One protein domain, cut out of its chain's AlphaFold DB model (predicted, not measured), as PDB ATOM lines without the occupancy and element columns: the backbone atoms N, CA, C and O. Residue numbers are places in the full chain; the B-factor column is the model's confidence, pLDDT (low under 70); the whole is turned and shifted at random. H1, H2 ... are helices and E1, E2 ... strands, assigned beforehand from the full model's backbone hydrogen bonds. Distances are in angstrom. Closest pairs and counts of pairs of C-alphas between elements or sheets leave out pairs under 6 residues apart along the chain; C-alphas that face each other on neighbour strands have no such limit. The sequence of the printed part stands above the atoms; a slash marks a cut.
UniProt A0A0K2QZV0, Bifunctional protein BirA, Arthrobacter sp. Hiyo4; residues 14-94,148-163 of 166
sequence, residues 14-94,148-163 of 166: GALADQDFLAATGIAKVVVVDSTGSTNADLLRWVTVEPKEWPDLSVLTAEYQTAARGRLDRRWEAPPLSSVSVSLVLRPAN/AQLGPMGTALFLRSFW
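Overview. This is residues 14 to 94 and 148 to 163 of the 166 residues of the protein "Bifunctional protein BirA" of Arthrobacter sp. Hiyo4 (UniProt A0A0K2QZV0). A twisted five-stranded sheet, E1 E2 E3 E5 E4, curls round one helix, H2, which packs on one of its faces. The short helix H1 sits beyond the sheet, near the beginning of E1, and the long loop of residues 66 to 82 lies at the opposite end of the strands, between E2 and E3. The 97 printed residues include two named helices and five named strands, in the order H1 E1 H2 E2 E3 E4 E5; the sheet is mixed and the class is mixed, helices and strands. The whole is compact, with a radius of gyration of the C-alphas of 13.3 A, and rounded, spanning 33 by 31 by 23 A.

Arrangement. The sheet begins at edge strand E1, residues 29 to 36, parallel to E2, residues 58 to 65, at 19 degrees; N 31 and O 59 are 2.9 A apart. E1 bends by 71 degrees at residue 33 and E2 by 65 degrees at residue 62. E2 and E3, residues 83 to 90, form an antiparallel hairpin at 155 degrees, with N 60 and O 87 at 2.8 A. E3 is antiparallel to E5, residues 154 to 162, at 166 degrees, with N 90 and O 155 at 2.8 A. E5 and the other edge strand, E4, residues 148 to 151, form an antiparallel hairpin at 149 degrees, with N 156 and O 149 at 2.8 A. H2, residues 39 to 49, is on the sheet, in two layers, a helix on one face of a sheet. Its closest C-alphas to E3 are those of Asn 40 and Ser 87, 5.5 A; to E4, those of Leu 44 and Gly 151, 6.3 A. E1, H2 and E2 make a strand-helix-strand unit, two parallel neighbour strands with a helix between, with a right-handed crossover. H1, residues 19 to 25, is only just not on the sheet, with 4 pairs of C-alphas within 10 A, and is apart from H2. In H1 and H2 every O i to N i+4 pair is within hydrogen-bond range.

Along the chain. E5 is 26.4 A long, E3 22.3 A, E2 18.7 A, E1 18.0 A, H2 15.2 A, H1 9.9 A and E4 9.8 A, from first to last C-alpha. H1 begins at C-alpha 19 (18.397, -36.611, -11.997), H2 at C-alpha 39 (30.219, -48.074, -27.305), and E5 ends at C-alpha 162 (41.299, -37.675, -27.878).

Size, cuts and confidence. The C-alphas farthest apart are those of Pro 79 and Asn 94, 40.0 A. Residues 95 to 147 are not printed; C-alphas 94 and 148 are 19.3 A apart across this cut. The link from E2 to E3 is long, 17 residues, and in it residues 68 to 69 pair antiparallel with 75 to 76. The mean pLDDT of the printed part is 86.1; residues 152 to 163 are under 70.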
ATOM      1  N   GLY A  14      28.265 -40.850 -10.451       90.44
ATOM      2  CA  GLY A  14      27.196 -40.263  -9.639       90.44
ATOM      3  C   GLY A  14      26.646 -38.968 -10.239       90.44
ATOM      4  O   GLY A  14      25.437 -38.823 -10.337       90.44
ATOM      5  N   ALA A  15      27.520 -38.081 -10.719       92.00
ATOM      6  CA  ALA A  15      27.110 -36.832 -11.362       92.00
ATOM      7  C   ALA A  15      26.445 -37.067 -12.728       92.00
ATOM      8  O   ALA A  15      25.518 -36.358 -13.090       92.00
ATOM      9  N   LEU A  16      26.884 -38.078 -13.485       91.94
ATOM     10  CA  LEU A  16      26.291 -38.415 -14.785       91.94
ATOM     11  C   LEU A  16      24.927 -39.115 -14.675       91.94
ATOM     12  O   LEU A  16      24.154 -39.084 -15.630       91.94
ATOM     13  N   ALA A  17      24.648 -39.769 -13.546       90.75
ATOM     14  CA  ALA A  17      23.368 -40.418 -13.260       90.75
ATOM     15  C   ALA A  17      22.408 -39.531 -12.443       90.75
ATOM     16  O   ALA A  17      21.289 -39.954 -12.137       90.75
ATOM     17  N   ASP A  18      22.853 -38.331 -12.070       94.94
ATOM     18  CA  ASP A  18      22.082 -37.379 -11.284       94.94
ATOM     19  C   ASP A  18      20.823 -36.919 -12.036       94.94
ATOM     20  O   ASP A  18      20.867 -36.606 -13.225       94.94
ATOM     21  N   GLN A  19      19.680 -36.901 -11.351       92.62
ATOM     22  CA  GLN A  19      18.397 -36.611 -11.997       92.62
ATOM     23  C   GLN A  19      18.265 -35.143 -12.403       92.62
ATOM     24  O   GLN A  19      17.668 -34.866 -13.444       92.62
ATOM     25  N   ASP A  20      18.851 -34.219 -11.640       94.69
ATOM     26  CA  ASP A  20      18.821 -32.798 -11.980       94.69
ATOM     27  C   ASP A  20      19.677 -32.542 -13.226       94.69
ATOM     28  O   ASP A  20      19.259 -31.817 -14.132       94.69
ATOM     29  N   PHE A  21      20.828 -33.213 -13.338       92.56
ATOM     30  CA  PHE A  21      21.653 -33.204 -14.547       92.56
ATOM     31  C   PHE A  21      20.902 -33.738 -15.779       92.56
ATOM     32  O   PHE A  21      20.904 -33.102 -16.839       92.56
ATOM     33  N   LEU A  22      20.236 -34.890 -15.659       94.56
ATOM     34  CA  LEU A  22      19.474 -35.480 -16.766       94.56
ATOM     35  C   LEU A  22      18.301 -34.584 -17.188       94.56
ATOM     36  O   LEU A  22      18.113 -34.330 -18.379       94.56
ATOM     37  N   ALA A  23      17.561 -34.034 -16.223       93.38
ATOM     38  CA  ALA A  23      16.449 -33.129 -16.488       93.38
ATOM     39  C   ALA A  23      16.909 -31.823 -17.158       93.38
ATOM     40  O   ALA A  23      16.288 -31.381 -18.124       93.38
ATOM     41  N   ALA A  24      18.013 -31.230 -16.694       93.62
ATOM     42  CA  ALA A  24      18.549 -29.986 -17.246       93.62
ATOM     43  C   ALA A  24      19.080 -30.136 -18.681       93.62
ATOM     44  O   ALA A  24      19.067 -29.175 -19.449       93.62
ATOM     45  N   THR A  25      19.547 -31.330 -19.052       91.88
ATOM     46  CA  THR A  25      20.129 -31.609 -20.377       91.88
ATOM     47  C   THR A  25      19.138 -32.231 -21.362       91.88
ATOM     48  O   THR A  25      19.408 -32.260 -22.562       91.88
ATOM     49  N   GLY A  26      18.007 -32.750 -20.877       93.25
ATOM     50  CA  GLY A  26      17.066 -33.535 -21.679       93.25
ATOM     51  C   GLY A  26      17.579 -34.935 -22.037       93.25
ATOM     52  O   GLY A  26      16.948 -35.632 -22.832       93.25
ATOM     53  N   ILE A  27      18.713 -35.361 -21.473       94.38
ATOM     54  CA  ILE A  27      19.257 -36.704 -21.673       94.38
ATOM     55  C   ILE A  27      18.349 -37.701 -20.957       94.38
ATOM     56  O   ILE A  27      18.186 -37.655 -19.741       94.38
ATOM     57  N   ALA A  28      17.781 -38.644 -21.706       94.56
ATOM     58  CA  ALA A  28      16.823 -39.592 -21.144       94.56
ATOM     59  C   ALA A  28      17.479 -40.642 -20.234       94.56
ATOM     60  O   ALA A  28      16.839 -41.176 -19.330       94.56
ATOM     61  N   LYS A  29      18.744 -40.989 -20.504       94.19
ATOM     62  CA  LYS A  29      19.487 -42.040 -19.799       94.19
ATOM     63  C   LYS A  29      20.980 -41.909 -20.060       94.19
ATOM     64  O   LYS A  29      21.374 -41.698 -21.204       94.19
ATOM     65  N   VAL A  30      21.809 -42.142 -19.043       96.00
ATOM     66  CA  VAL A  30      23.263 -42.307 -19.195       96.00
ATOM     67  C   VAL A  30      23.690 -43.633 -18.585       96.00
ATOM     68  O   VAL A  30      23.361 -43.939 -17.440       96.00
ATOM     69  N   VAL A  31      24.447 -44.419 -19.344       96.00
ATOM     70  CA  VAL A  31      25.112 -45.630 -18.860       96.00
ATOM     71  C   VAL A  31      26.618 -45.461 -19.008       96.00
ATOM     72  O   VAL A  31      27.110 -45.122 -20.084       96.00
ATOM     73  N   VAL A  32      27.342 -45.723 -17.920       95.56
ATOM     74  CA  VAL A  32      28.809 -45.715 -17.873       95.56
ATOM     75  C   VAL A  32      29.304 -47.141 -17.663       95.56
ATOM     76  O   VAL A  32      28.935 -47.784 -16.676       95.56
ATOM     77  N   VAL A  33      30.155 -47.633 -18.560       95.38
ATOM     78  CA  VAL A  33      30.811 -48.944 -18.424       95.38
ATOM     79  C   VAL A  33      32.318 -48.785 -18.248       95.38
ATOM     80  O   VAL A  33      32.922 -47.868 -18.798       95.38
ATOM     81  N   ASP A  34      32.950 -49.691 -17.502       94.25
ATOM     82  CA  ASP A  34      34.411 -49.663 -17.337       94.25
ATOM     83  C   ASP A  34      35.127 -50.009 -18.644       94.25
ATOM     84  O   ASP A  34      36.117 -49.388 -19.021       94.25
ATOM     85  N   SER A  35      34.615 -50.999 -19.377       94.31
ATOM     86  CA  SER A  35      35.201 -51.395 -20.651       94.31
ATOM     87  C   SER A  35      34.176 -51.982 -21.611       94.31
ATOM     88  O   SER A  35      33.229 -52.654 -21.208       94.31
ATOM     89  N   THR A  36      34.391 -51.742 -22.900       95.19
ATOM     90  CA  THR A  36      33.635 -52.336 -24.006       95.19
ATOM     91  C   THR A  36      34.552 -52.559 -25.209       95.19
ATOM     92  O   THR A  36      35.606 -51.936 -25.330       95.19
ATOM     93  N   GLY A  37      34.152 -53.422 -26.147       93.12
ATOM     94  CA  GLY A  37      34.739 -53.423 -27.486       93.12
ATOM     95  C   GLY A  37      34.499 -52.085 -28.186       93.12
ATOM     96  O   GLY A  37      35.444 -51.388 -28.557       93.12
ATOM     97  N   SER A  38      33.230 -51.695 -28.330       91.75
ATOM     98  CA  SER A  38      32.848 -50.403 -28.890       91.75
ATOM     99  C   SER A  38      31.520 -49.910 -28.325       91.75
ATOM    100  O   SER A  38      30.516 -50.598 -28.493       91.75
ATOM    101  N   THR A  39      31.479 -48.694 -27.762       93.31
ATOM    102  CA  THR A  39      30.219 -48.074 -27.305       93.31
ATOM    103  C   THR A  39      29.195 -48.019 -28.436       93.31
ATOM    104  O   THR A  39      28.014 -48.257 -28.216       93.31
ATOM    105  N   ASN A  40      29.633 -47.796 -29.677       90.44
ATOM    106  CA  ASN A  40      28.712 -47.704 -30.801       90.44
ATOM    107  C   ASN A  40      28.125 -49.062 -31.188       90.44
ATOM    108  O   ASN A  40      26.934 -49.165 -31.464       90.44
ATOM    109  N   ALA A  41      28.953 -50.111 -31.184       91.06
ATOM    110  CA  ALA A  41      28.491 -51.464 -31.478       91.06
ATOM    111  C   ALA A  41      27.557 -51.982 -30.376       91.06
ATOM    112  O   ALA A  41      26.534 -52.598 -30.672       91.06
ATOM    113  N   ASP A  42      27.890 -51.699 -29.117       94.25
ATOM    114  CA  ASP A  42      27.090 -52.104 -27.970       94.25
ATOM    115  C   ASP A  42      25.762 -51.356 -27.911       94.25
ATOM    116  O   ASP A  42      24.722 -52.001 -27.800       94.25
ATOM    117  N   LEU A  43      25.768 -50.029 -28.077       93.31
ATOM    118  CA  LEU A  43      24.540 -49.238 -28.075       93.31
ATOM    119  C   LEU A  43      23.630 -49.615 -29.248       93.31
ATOM    120  O   LEU A  43      22.428 -49.786 -29.059       93.31
ATOM    121  N   LEU A  44      24.192 -49.821 -30.445       91.00
ATOM    122  CA  LEU A  44      23.431 -50.291 -31.603       91.00
ATOM    123  C   LEU A  44      22.783 -51.658 -31.336       91.00
ATOM    124  O   LEU A  44      21.608 -51.857 -31.654       91.00
ATOM    125  N   ARG A  45      23.525 -52.593 -30.728       92.38
ATOM    126  CA  ARG A  45      23.002 -53.907 -30.334       92.38
ATOM    127  C   ARG A  45      21.878 -53.760 -29.310       92.38
ATOM    128  O   ARG A  45      20.808 -54.320 -29.517       92.38
ATOM    129  N   TRP A  46      22.093 -53.006 -28.236       93.06
ATOM    130  CA  TRP A  46      21.120 -52.867 -27.151       93.06
ATOM    131  C   TRP A  46      19.836 -52.163 -27.590       93.06
ATOM    132  O   TRP A  46      18.756 -52.657 -27.291       93.06
ATOM    133  N   VAL A  47      19.926 -51.098 -28.392       91.50
ATOM    134  CA  VAL A  47      18.749 -50.437 -28.989       91.50
ATOM    135  C   VAL A  47      17.975 -51.385 -29.908       91.50
ATOM    136  O   VAL A  47      16.757 -51.277 -30.018       91.50
ATOM    137  N   THR A  48      18.664 -52.310 -30.581       88.81
ATOM    138  CA  THR A  48      18.014 -53.292 -31.460       88.81
ATOM    139  C   THR A  48      17.265 -54.363 -30.665       88.81
ATOM    140  O   THR A  48      16.181 -54.769 -31.074       88.81
ATOM    141  N   VAL A  49      17.825 -54.819 -29.540       91.56
ATOM    142  CA  VAL A  49      17.221 -55.870 -28.703       91.56
ATOM    143  C   VAL A  49      16.124 -55.304 -27.795       91.56
ATOM    144  O   VAL A  49      15.056 -55.899 -27.679       91.56
ATOM    145  N   GLU A  50      16.355 -54.139 -27.188       92.38
ATOM    146  CA  GLU A  50      15.484 -53.533 -26.173       92.38
ATOM    147  C   GLU A  50      15.182 -52.060 -26.506       92.38
ATOM    148  O   GLU A  50      15.552 -51.150 -25.763       92.38
ATOM    149  N   PRO A  51      14.491 -51.763 -27.621       88.19
ATOM    150  CA  PRO A  51      14.325 -50.390 -28.106       88.19
ATOM    151  C   PRO A  51      13.621 -49.450 -27.116       88.19
ATOM    152  O   PRO A  51      13.860 -48.244 -27.153       88.19
ATOM    153  N   LYS A  52      12.764 -49.985 -26.234       91.06
ATOM    154  CA  LYS A  52      12.047 -49.214 -25.205       91.06
ATOM    155  C   LYS A  52      12.945 -48.789 -24.038       91.06
ATOM    156  O   LYS A  52      12.706 -47.734 -23.465       91.06
ATOM    157  N   GLU A  53      13.988 -49.561 -23.735       93.81
ATOM    158  CA  GLU A  53      14.941 -49.287 -22.645       93.81
ATOM    159  C   GLU A  53      15.997 -48.236 -23.013       93.81
ATOM    160  O   GLU A  53      16.760 -47.768 -22.159       93.81
ATOM    161  N   TRP A  54      16.046 -47.882 -24.297       92.75
ATOM    162  CA  TRP A  54      16.977 -46.925 -24.877       92.75
ATOM    163  C   TRP A  54      16.207 -45.857 -25.663       92.75
ATOM    164  O   TRP A  54      16.301 -45.824 -26.897       92.75
ATOM    165  N   PRO A  55      15.410 -45.002 -24.985       92.31
ATOM    166  CA  PRO A  55      14.668 -43.902 -25.608       92.31
ATOM    167  C   PRO A  55      15.589 -42.891 -26.303       92.31
ATOM    168  O   PRO A  55      16.817 -43.028 -26.299       92.31
ATOM    169  N   ASP A  56      14.996 -41.927 -27.010       91.69
ATOM    170  CA  ASP A  56      15.776 -40.887 -27.685       91.69
ATOM    171  C   ASP A  56      16.657 -40.146 -26.676       91.69
ATOM    172  O   ASP A  56      16.291 -40.045 -25.506       91.69
ATOM    173  N   LEU A  57      17.837 -39.698 -27.106       92.88
ATOM    174  CA  LEU A  57      18.843 -39.077 -26.238       92.88
ATOM    175  C   LEU A  57      19.407 -39.995 -25.137       92.88
ATOM    176  O   LEU A  57      20.006 -39.509 -24.182       92.88
ATOM    177  N   SER A  58      19.277 -41.322 -25.256       94.44
ATOM    178  CA  SER A  58      20.025 -42.246 -24.389       94.44
ATOM    179  C   SER A  58      21.511 -42.247 -24.740       94.44
ATOM    180  O   SER A  58      21.871 -42.282 -25.916       94.44
ATOM    181  N   VAL A  59      22.372 -42.288 -23.725       95.12
ATOM    182  CA  VAL A  59      23.826 -42.180 -23.845       95.12
ATOM    183  C   VAL A  59      24.516 -43.407 -23.250       95.12
ATOM    184  O   VAL A  59      24.196 -43.853 -22.149       95.12
ATOM    185  N   LEU A  60      25.513 -43.920 -23.968       94.94
ATOM    186  CA  LEU A  60      26.492 -44.884 -23.480       94.94
ATOM    187  C   LEU A  60      27.887 -44.266 -23.552       94.94
ATOM    188  O   LEU A  60      28.328 -43.833 -24.617       94.94
ATOM    189  N   THR A  61      28.598 -44.293 -22.432       94.38
ATOM    190  CA  THR A  61      30.006 -43.902 -22.333       94.38
ATOM    191  C   THR A  61      30.832 -45.020 -21.707       94.38
ATOM    192  O   THR A  61      30.308 -45.856 -20.963       94.38
ATOM    193  N   ALA A  62      32.122 -45.059 -22.036       92.94
ATOM    194  CA  ALA A  62      33.057 -46.033 -21.495       92.94
ATOM    195  C   ALA A  62      34.385 -45.392 -21.085       92.94
ATOM    196  O   ALA A  62      34.918 -44.547 -21.809       92.94
ATOM    197  N   GLU A  63      34.949 -45.872 -19.975       92.56
ATOM    198  CA  GLU A  63      36.300 -45.499 -19.518       92.56
ATOM    199  C   GLU A  63      37.385 -46.025 -20.472       92.56
ATOM    200  O   GLU A  63      38.455 -45.426 -20.632       92.56
ATOM    201  N   TYR A  64      37.111 -47.159 -21.128       92.00
ATOM    202  CA  TYR A  64      38.032 -47.787 -22.065       92.00
ATOM    203  C   TYR A  64      37.325 -48.571 -23.183       92.00
ATOM    204  O   TYR A  64      36.383 -49.329 -22.947       92.00
ATOM    205  N   GLN A  65      37.829 -48.441 -24.417       91.31
ATOM    206  CA  GLN A  65      37.376 -49.223 -25.570       91.31
ATOM    207  C   GLN A  65      38.512 -50.082 -26.139       91.31
ATOM    208  O   GLN A  65      39.511 -49.544 -26.617       91.31
ATOM    209  N   THR A  66      38.344 -51.406 -26.163       92.44
ATOM    210  CA  THR A  66      39.375 -52.356 -26.635       92.44
ATOM    211  C   THR A  66      39.401 -52.530 -28.157       92.44
ATOM    212  O   THR A  66      40.430 -52.886 -28.738       92.44
ATOM    213  N   ALA A  67      38.272 -52.275 -28.822       89.62
ATOM    214  CA  ALA A  67      38.062 -52.538 -30.245       89.62
ATOM    215  C   ALA A  67      37.277 -51.403 -30.923       89.62
ATOM    216  O   ALA A  67      36.365 -51.639 -31.723       89.62
ATOM    217  N   ALA A  68      37.606 -50.156 -30.582       84.75
ATOM    218  CA  ALA A  68      36.918 -49.011 -31.152       84.75
ATOM    219  C   ALA A  68      37.185 -48.875 -32.656       84.75
ATOM    220  O   ALA A  68      38.278 -49.153 -33.158       84.75
ATOM    221  N   ARG A  69      36.161 -48.401 -33.369       81.62
ATOM    222  CA  ARG A  69      36.153 -48.284 -34.829       81.62
ATOM    223  C   ARG A  69      35.919 -46.841 -35.249       81.62
ATOM    224  O   ARG A  69      35.071 -46.152 -34.690       81.62
ATOM    225  N   GLY A  70      36.662 -46.401 -36.254       82.31
ATOM    226  CA  GLY A  70      36.393 -45.189 -37.015       82.31
ATOM    227  C   GLY A  70      35.672 -45.492 -38.330       82.31
ATOM    228  O   GLY A  70      35.296 -46.625 -38.628       82.31
ATOM    229  N   ARG A  71      35.511 -44.458 -39.166       80.81
ATOM    230  CA  ARG A  71      35.029 -44.626 -40.548       80.81
ATOM    231  C   ARG A  71      35.923 -45.592 -41.328       80.81
ATOM    232  O   ARG A  71      37.138 -45.609 -41.121       80.81
ATOM    233  N   LEU A  72      35.312 -46.298 -42.283       80.56
ATOM    234  CA  LEU A  72      35.979 -47.277 -43.153       80.56
ATOM    235  C   LEU A  72      36.691 -48.383 -42.359       80.56
ATOM    236  O   LEU A  72      37.761 -48.833 -42.747       80.56
ATOM    237  N   ASP A  73      36.113 -48.753 -41.214       78.12
ATOM    238  CA  ASP A  73      36.597 -49.803 -40.314       78.12
ATOM    239  C   ASP A  73      38.028 -49.612 -39.785       78.12
ATOM    240  O   ASP A  73      38.677 -50.544 -39.317       78.12
ATOM    241  N   ARG A  74      38.538 -48.375 -39.826       82.56
ATOM    242  CA  ARG A  74      39.855 -48.070 -39.266       82.56
ATOM    243  C   ARG A  74      39.827 -48.263 -37.759       82.56
ATOM    244  O   ARG A  74      38.958 -47.708 -37.082       82.56
ATOM    245  N   ARG A  75      40.799 -49.008 -37.237       80.19
ATOM    246  CA  ARG A  75      40.967 -49.176 -35.794       80.19
ATOM    247  C   ARG A  75      41.265 -47.828 -35.149       80.19
ATOM    248  O   ARG A  75      42.012 -47.018 -35.697       80.19
ATOM    249  N   TRP A  76      40.665 -47.599 -33.989       76.38
ATOM    250  CA  TRP A  76      40.986 -46.465 -33.141       76.38
ATOM    251  C   TRP A  76      41.437 -46.968 -31.779       76.38
ATOM    252  O   TRP A  76      40.702 -47.684 -31.102       76.38
ATOM    253  N   GLU A  77      42.610 -46.532 -31.344       80.94
ATOM    254  CA  GLU A  77      43.189 -46.892 -30.053       80.94
ATOM    255  C   GLU A  77      43.379 -45.637 -29.196       80.94
ATOM    256  O   GLU A  77      43.648 -44.553 -29.709       80.94
ATOM    257  N   ALA A  78      43.167 -45.774 -27.893       82.50
ATOM    258  CA  ALA A  78      43.515 -44.765 -26.901       82.50
ATOM    259  C   ALA A  78      43.850 -45.487 -25.593       82.50
ATOM    260  O   ALA A  78      43.162 -46.465 -25.275       82.50
ATOM    261  N   PRO A  79      44.873 -45.048 -24.845       85.00
ATOM    262  CA  PRO A  79      45.109 -45.546 -23.499       85.00
ATOM    263  C   PRO A  79      43.866 -45.407 -22.594       85.00
ATOM    264  O   PRO A  79      43.030 -44.522 -22.809       85.00
ATOM    265  N   PRO A  80      43.718 -46.262 -21.567       85.31
ATOM    266  CA  PRO A  80      42.662 -46.106 -20.572       85.31
ATOM    267  C   PRO A  80      42.656 -44.700 -19.962       85.31
ATOM    268  O   PRO A  80      43.716 -44.131 -19.679       85.31
ATOM    269  N   LEU A  81      41.457 -44.143 -19.765       85.81
ATOM    270  CA  LEU A  81      41.255 -42.826 -19.151       85.81
ATOM    271  C   LEU A  81      41.963 -41.668 -19.890       85.81
ATOM    272  O   LEU A  81      42.230 -40.625 -19.300       85.81
ATOM    273  N   SER A  82      42.307 -41.836 -21.175       83.75
ATOM    274  CA  SER A  82      42.968 -40.804 -21.999       83.75
ATOM    275  C   SER A  82      42.047 -40.167 -23.046       83.75
ATOM    276  O   SER A  82      42.457 -39.288 -23.806       83.75
ATOM    277  N   SER A  83      40.820 -40.672 -23.162       85.75
ATOM    278  CA  SER A  83      39.859 -40.271 -24.182       85.75
ATOM    279  C   SER A  83      38.450 -40.377 -23.629       85.75
ATOM    280  O   SER A  83      38.174 -41.280 -22.844       85.75
ATOM    281  N   VAL A  84      37.558 -39.512 -24.097       87.62
ATOM    282  CA  VAL A  84      36.134 -39.609 -23.781       87.62
ATOM    283  C   VAL A  84      35.439 -40.281 -24.962       87.62
ATOM    284  O   VAL A  84      35.550 -39.824 -26.103       87.62
ATOM    285  N   SER A  85      34.750 -41.391 -24.689       89.81
ATOM    286  CA  SER A  85      33.970 -42.130 -25.684       89.81
ATOM    287  C   SER A  85      32.484 -42.001 -25.391       89.81
ATOM    288  O   SER A  85      32.041 -42.375 -24.314       89.81
ATOM    289  N   VAL A  86      31.708 -41.463 -26.334       91.50
ATOM    290  CA  VAL A  86      30.268 -41.250 -26.148       91.50
ATOM    291  C   VAL A  86      29.513 -41.718 -27.381       91.50
ATOM    292  O   VAL A  86      29.760 -41.264 -28.496       91.50
ATOM    293  N   SER A  87      28.557 -42.615 -27.176       92.88
ATOM    294  CA  SER A  87      27.554 -42.997 -28.166       92.88
ATOM    295  C   SER A  87      26.189 -42.550 -27.675       92.88
ATOM    296  O   SER A  87      25.852 -42.782 -26.517       92.88
ATOM    297  N   LEU A  88      25.398 -41.939 -28.549       92.75
ATOM    298  CA  LEU A  88      24.064 -41.461 -28.212       92.75
ATOM    299  C   LEU A  88      23.027 -41.916 -29.241       92.75
ATOM    300  O   LEU A  88      23.314 -42.037 -30.436       92.75
ATOM    301  N   VAL A  89      21.817 -42.186 -28.765       93.00
ATOM    302  CA  VAL A  89      20.680 -42.556 -29.607       93.00
ATOM    303  C   VAL A  89      20.000 -41.290 -30.108       93.00
ATOM    304  O   VAL A  89      19.628 -40.442 -29.304       93.00
ATOM    305  N   LEU A  90      19.820 -41.188 -31.426       91.69
ATOM    306  CA  LEU A  90      19.049 -40.136 -32.080       91.69
ATOM    307  C   LEU A  90      17.911 -40.729 -32.904       91.69
ATOM    308  O   LEU A  90      18.112 -41.549 -33.808       91.69
ATOM    309  N   ARG A  91      16.710 -40.214 -32.667       89.75
ATOM    310  CA  ARG A  91      15.498 -40.480 -33.444       89.75
ATOM    311  C   ARG A  91      14.936 -39.158 -33.980       89.75
ATOM    312  O   ARG A  91      13.879 -38.725 -33.531       89.75
ATOM    313  N   PRO A  92      15.621 -38.501 -34.941       88.31
ATOM    314  CA  PRO A  92      15.192 -37.200 -35.435       88.31
ATOM    315  C   PRO A  92      13.797 -37.288 -36.054       88.31
ATOM    316  O   PRO A  92      13.569 -38.077 -36.977       88.31
ATOM    317  N   ALA A  93      12.893 -36.444 -35.572       89.62
ATOM    318  CA  ALA A  93      11.534 -36.320 -36.072       89.62
ATOM    319  C   ALA A  93      11.232 -34.865 -36.454       89.62
ATOM    320  O   ALA A  93      11.872 -33.933 -35.969       89.62
ATOM    321  N   ASN A  94      10.275 -34.673 -37.358       90.88
ATOM    322  CA  ASN A  94       9.748 -33.355 -37.685       90.88
ATOM    323  C   ASN A  94       8.768 -32.855 -36.600       90.88
ATOM    324  O   ASN A  94       8.496 -33.555 -35.624       90.88
ATOM    325  N   ALA A 148      28.533 -41.275 -37.253       87.31
ATOM    326  CA  ALA A 148      27.133 -41.684 -37.299       87.31
ATOM    327  C   ALA A 148      27.007 -43.088 -37.915       87.31
ATOM    328  O   ALA A 148      27.570 -43.351 -38.982       87.31
ATOM    329  N   GLN A 149      26.251 -43.975 -37.268       85.81
ATOM    330  CA  GLN A 149      25.836 -45.265 -37.825       85.81
ATOM    331  C   GLN A 149      24.312 -45.387 -37.765       85.81
ATOM    332  O   GLN A 149      23.687 -45.063 -36.758       85.81
ATOM    333  N   LEU A 150      23.709 -45.859 -38.855       84.69
ATOM    334  CA  LEU A 150      22.272 -46.104 -38.913       84.69
ATOM    335  C   LEU A 150      21.957 -47.487 -38.333       84.69
ATOM    336  O   LEU A 150      22.567 -48.475 -38.739       84.69
ATOM    337  N   GLY A 151      21.000 -47.545 -37.411       77.88
ATOM    338  CA  GLY A 151      20.429 -48.784 -36.897       77.88
ATOM    339  C   GLY A 151      18.995 -49.028 -37.377       77.88
ATOM    340  O   GLY A 151      18.390 -48.151 -37.996       77.88
ATOM    341  N   PRO A 152      18.412 -50.198 -37.051       64.38
ATOM    342  CA  PRO A 152      17.066 -50.590 -37.490       64.38
ATOM    343  C   PRO A 152      15.933 -49.667 -37.004       64.38
ATOM    344  O   PRO A 152      14.831 -49.717 -37.540       64.38
ATOM    345  N   MET A 153      16.191 -48.849 -35.976       61.66
ATOM    346  CA  MET A 153      15.200 -48.050 -35.233       61.66
ATOM    347  C   MET A 153      15.575 -46.554 -35.118       61.66
ATOM    348  O   MET A 153      14.979 -45.836 -34.316       61.66
ATOM    349  N   GLY A 154      16.578 -46.074 -35.868       59.12
ATOM    350  CA  GLY A 154      17.104 -44.702 -35.765       59.12
ATOM    351  C   GLY A 154      18.633 -44.632 -35.842       59.12
ATOM    352  O   GLY A 154      19.305 -45.655 -35.979       59.12
ATOM    353  N   THR A 155      19.199 -43.423 -35.787       60.25
ATOM    354  CA  THR A 155      20.653 -43.208 -35.899       60.25
ATOM    355  C   THR A 155      21.323 -43.291 -34.532       60.25
ATOM    356  O   THR A 155      20.876 -42.657 -33.586       60.25
ATOM    357  N   ALA A 156      22.437 -44.012 -34.430       58.47
ATOM    358  CA  ALA A 156      23.376 -43.874 -33.321       58.47
ATOM    359  C   ALA A 156      24.485 -42.896 -33.743       58.47
ATOM    360  O   ALA A 156      25.187 -43.136 -34.732       58.47
ATOM    361  N   LEU A 157      24.627 -41.776 -33.033       58.41
ATOM    362  CA  LEU A 157      25.698 -40.806 -33.262       58.41
ATOM    363  C   LEU A 157      26.815 -41.028 -32.239       58.41
ATOM    364  O   LEU A 157      26.579 -41.051 -31.035       58.41
ATOM    365  N   PHE A 158      28.041 -41.180 -32.730       60.62
ATOM    366  CA  PHE A 158      29.235 -41.344 -31.909       60.62
ATOM    367  C   PHE A 158      30.069 -40.074 -31.904       60.62
ATOM    368  O   PHE A 158      30.452 -39.583 -32.968       60.62
ATOM    369  N   LEU A 159      30.411 -39.603 -30.711       55.03
ATOM    370  CA  LEU A 159      31.317 -38.495 -30.476       55.03
ATOM    371  C   LEU A 159      32.498 -39.013 -29.652       55.03
ATOM    372  O   LEU A 159      32.323 -39.512 -28.542       55.03
ATOM    373  N   ARG A 160      33.711 -38.923 -30.202       61.72
ATOM    374  CA  ARG A 160      34.925 -39.318 -29.481       61.72
ATOM    375  C   ARG A 160      35.968 -38.230 -29.535       61.72
ATOM    376  O   ARG A 160      36.407 -37.892 -30.632       61.72
ATOM    377  N   SER A 161      36.408 -37.764 -28.370       53.47
ATOM    378  CA  SER A 161      37.553 -36.868 -28.214       53.47
ATOM    379  C   SER A 161      38.785 -37.635 -27.712       53.47
ATOM    380  O   SER A 161      38.688 -38.644 -27.020       53.47
ATOM    381  N   PHE A 162      39.958 -37.167 -28.110       53.66
ATOM    382  CA  PHE A 162      41.299 -37.675 -27.878       53.66
ATOM    383  C   PHE A 162      42.161 -36.551 -27.322       53.66
ATOM    384  O   PHE A 162      42.069 -35.400 -27.756       53.66
ATOM    385  N   TRP A 163      43.067 -36.940 -26.432       37.75
ATOM    386  CA  TRP A 163      44.274 -36.200 -26.120       37.75
ATOM    387  C   TRP A 163      45.492 -37.121 -26.287       37.75
ATOM    388  O   TRP A 163      45.548 -38.193 -25.689       37.75
TER     389      TRP A 163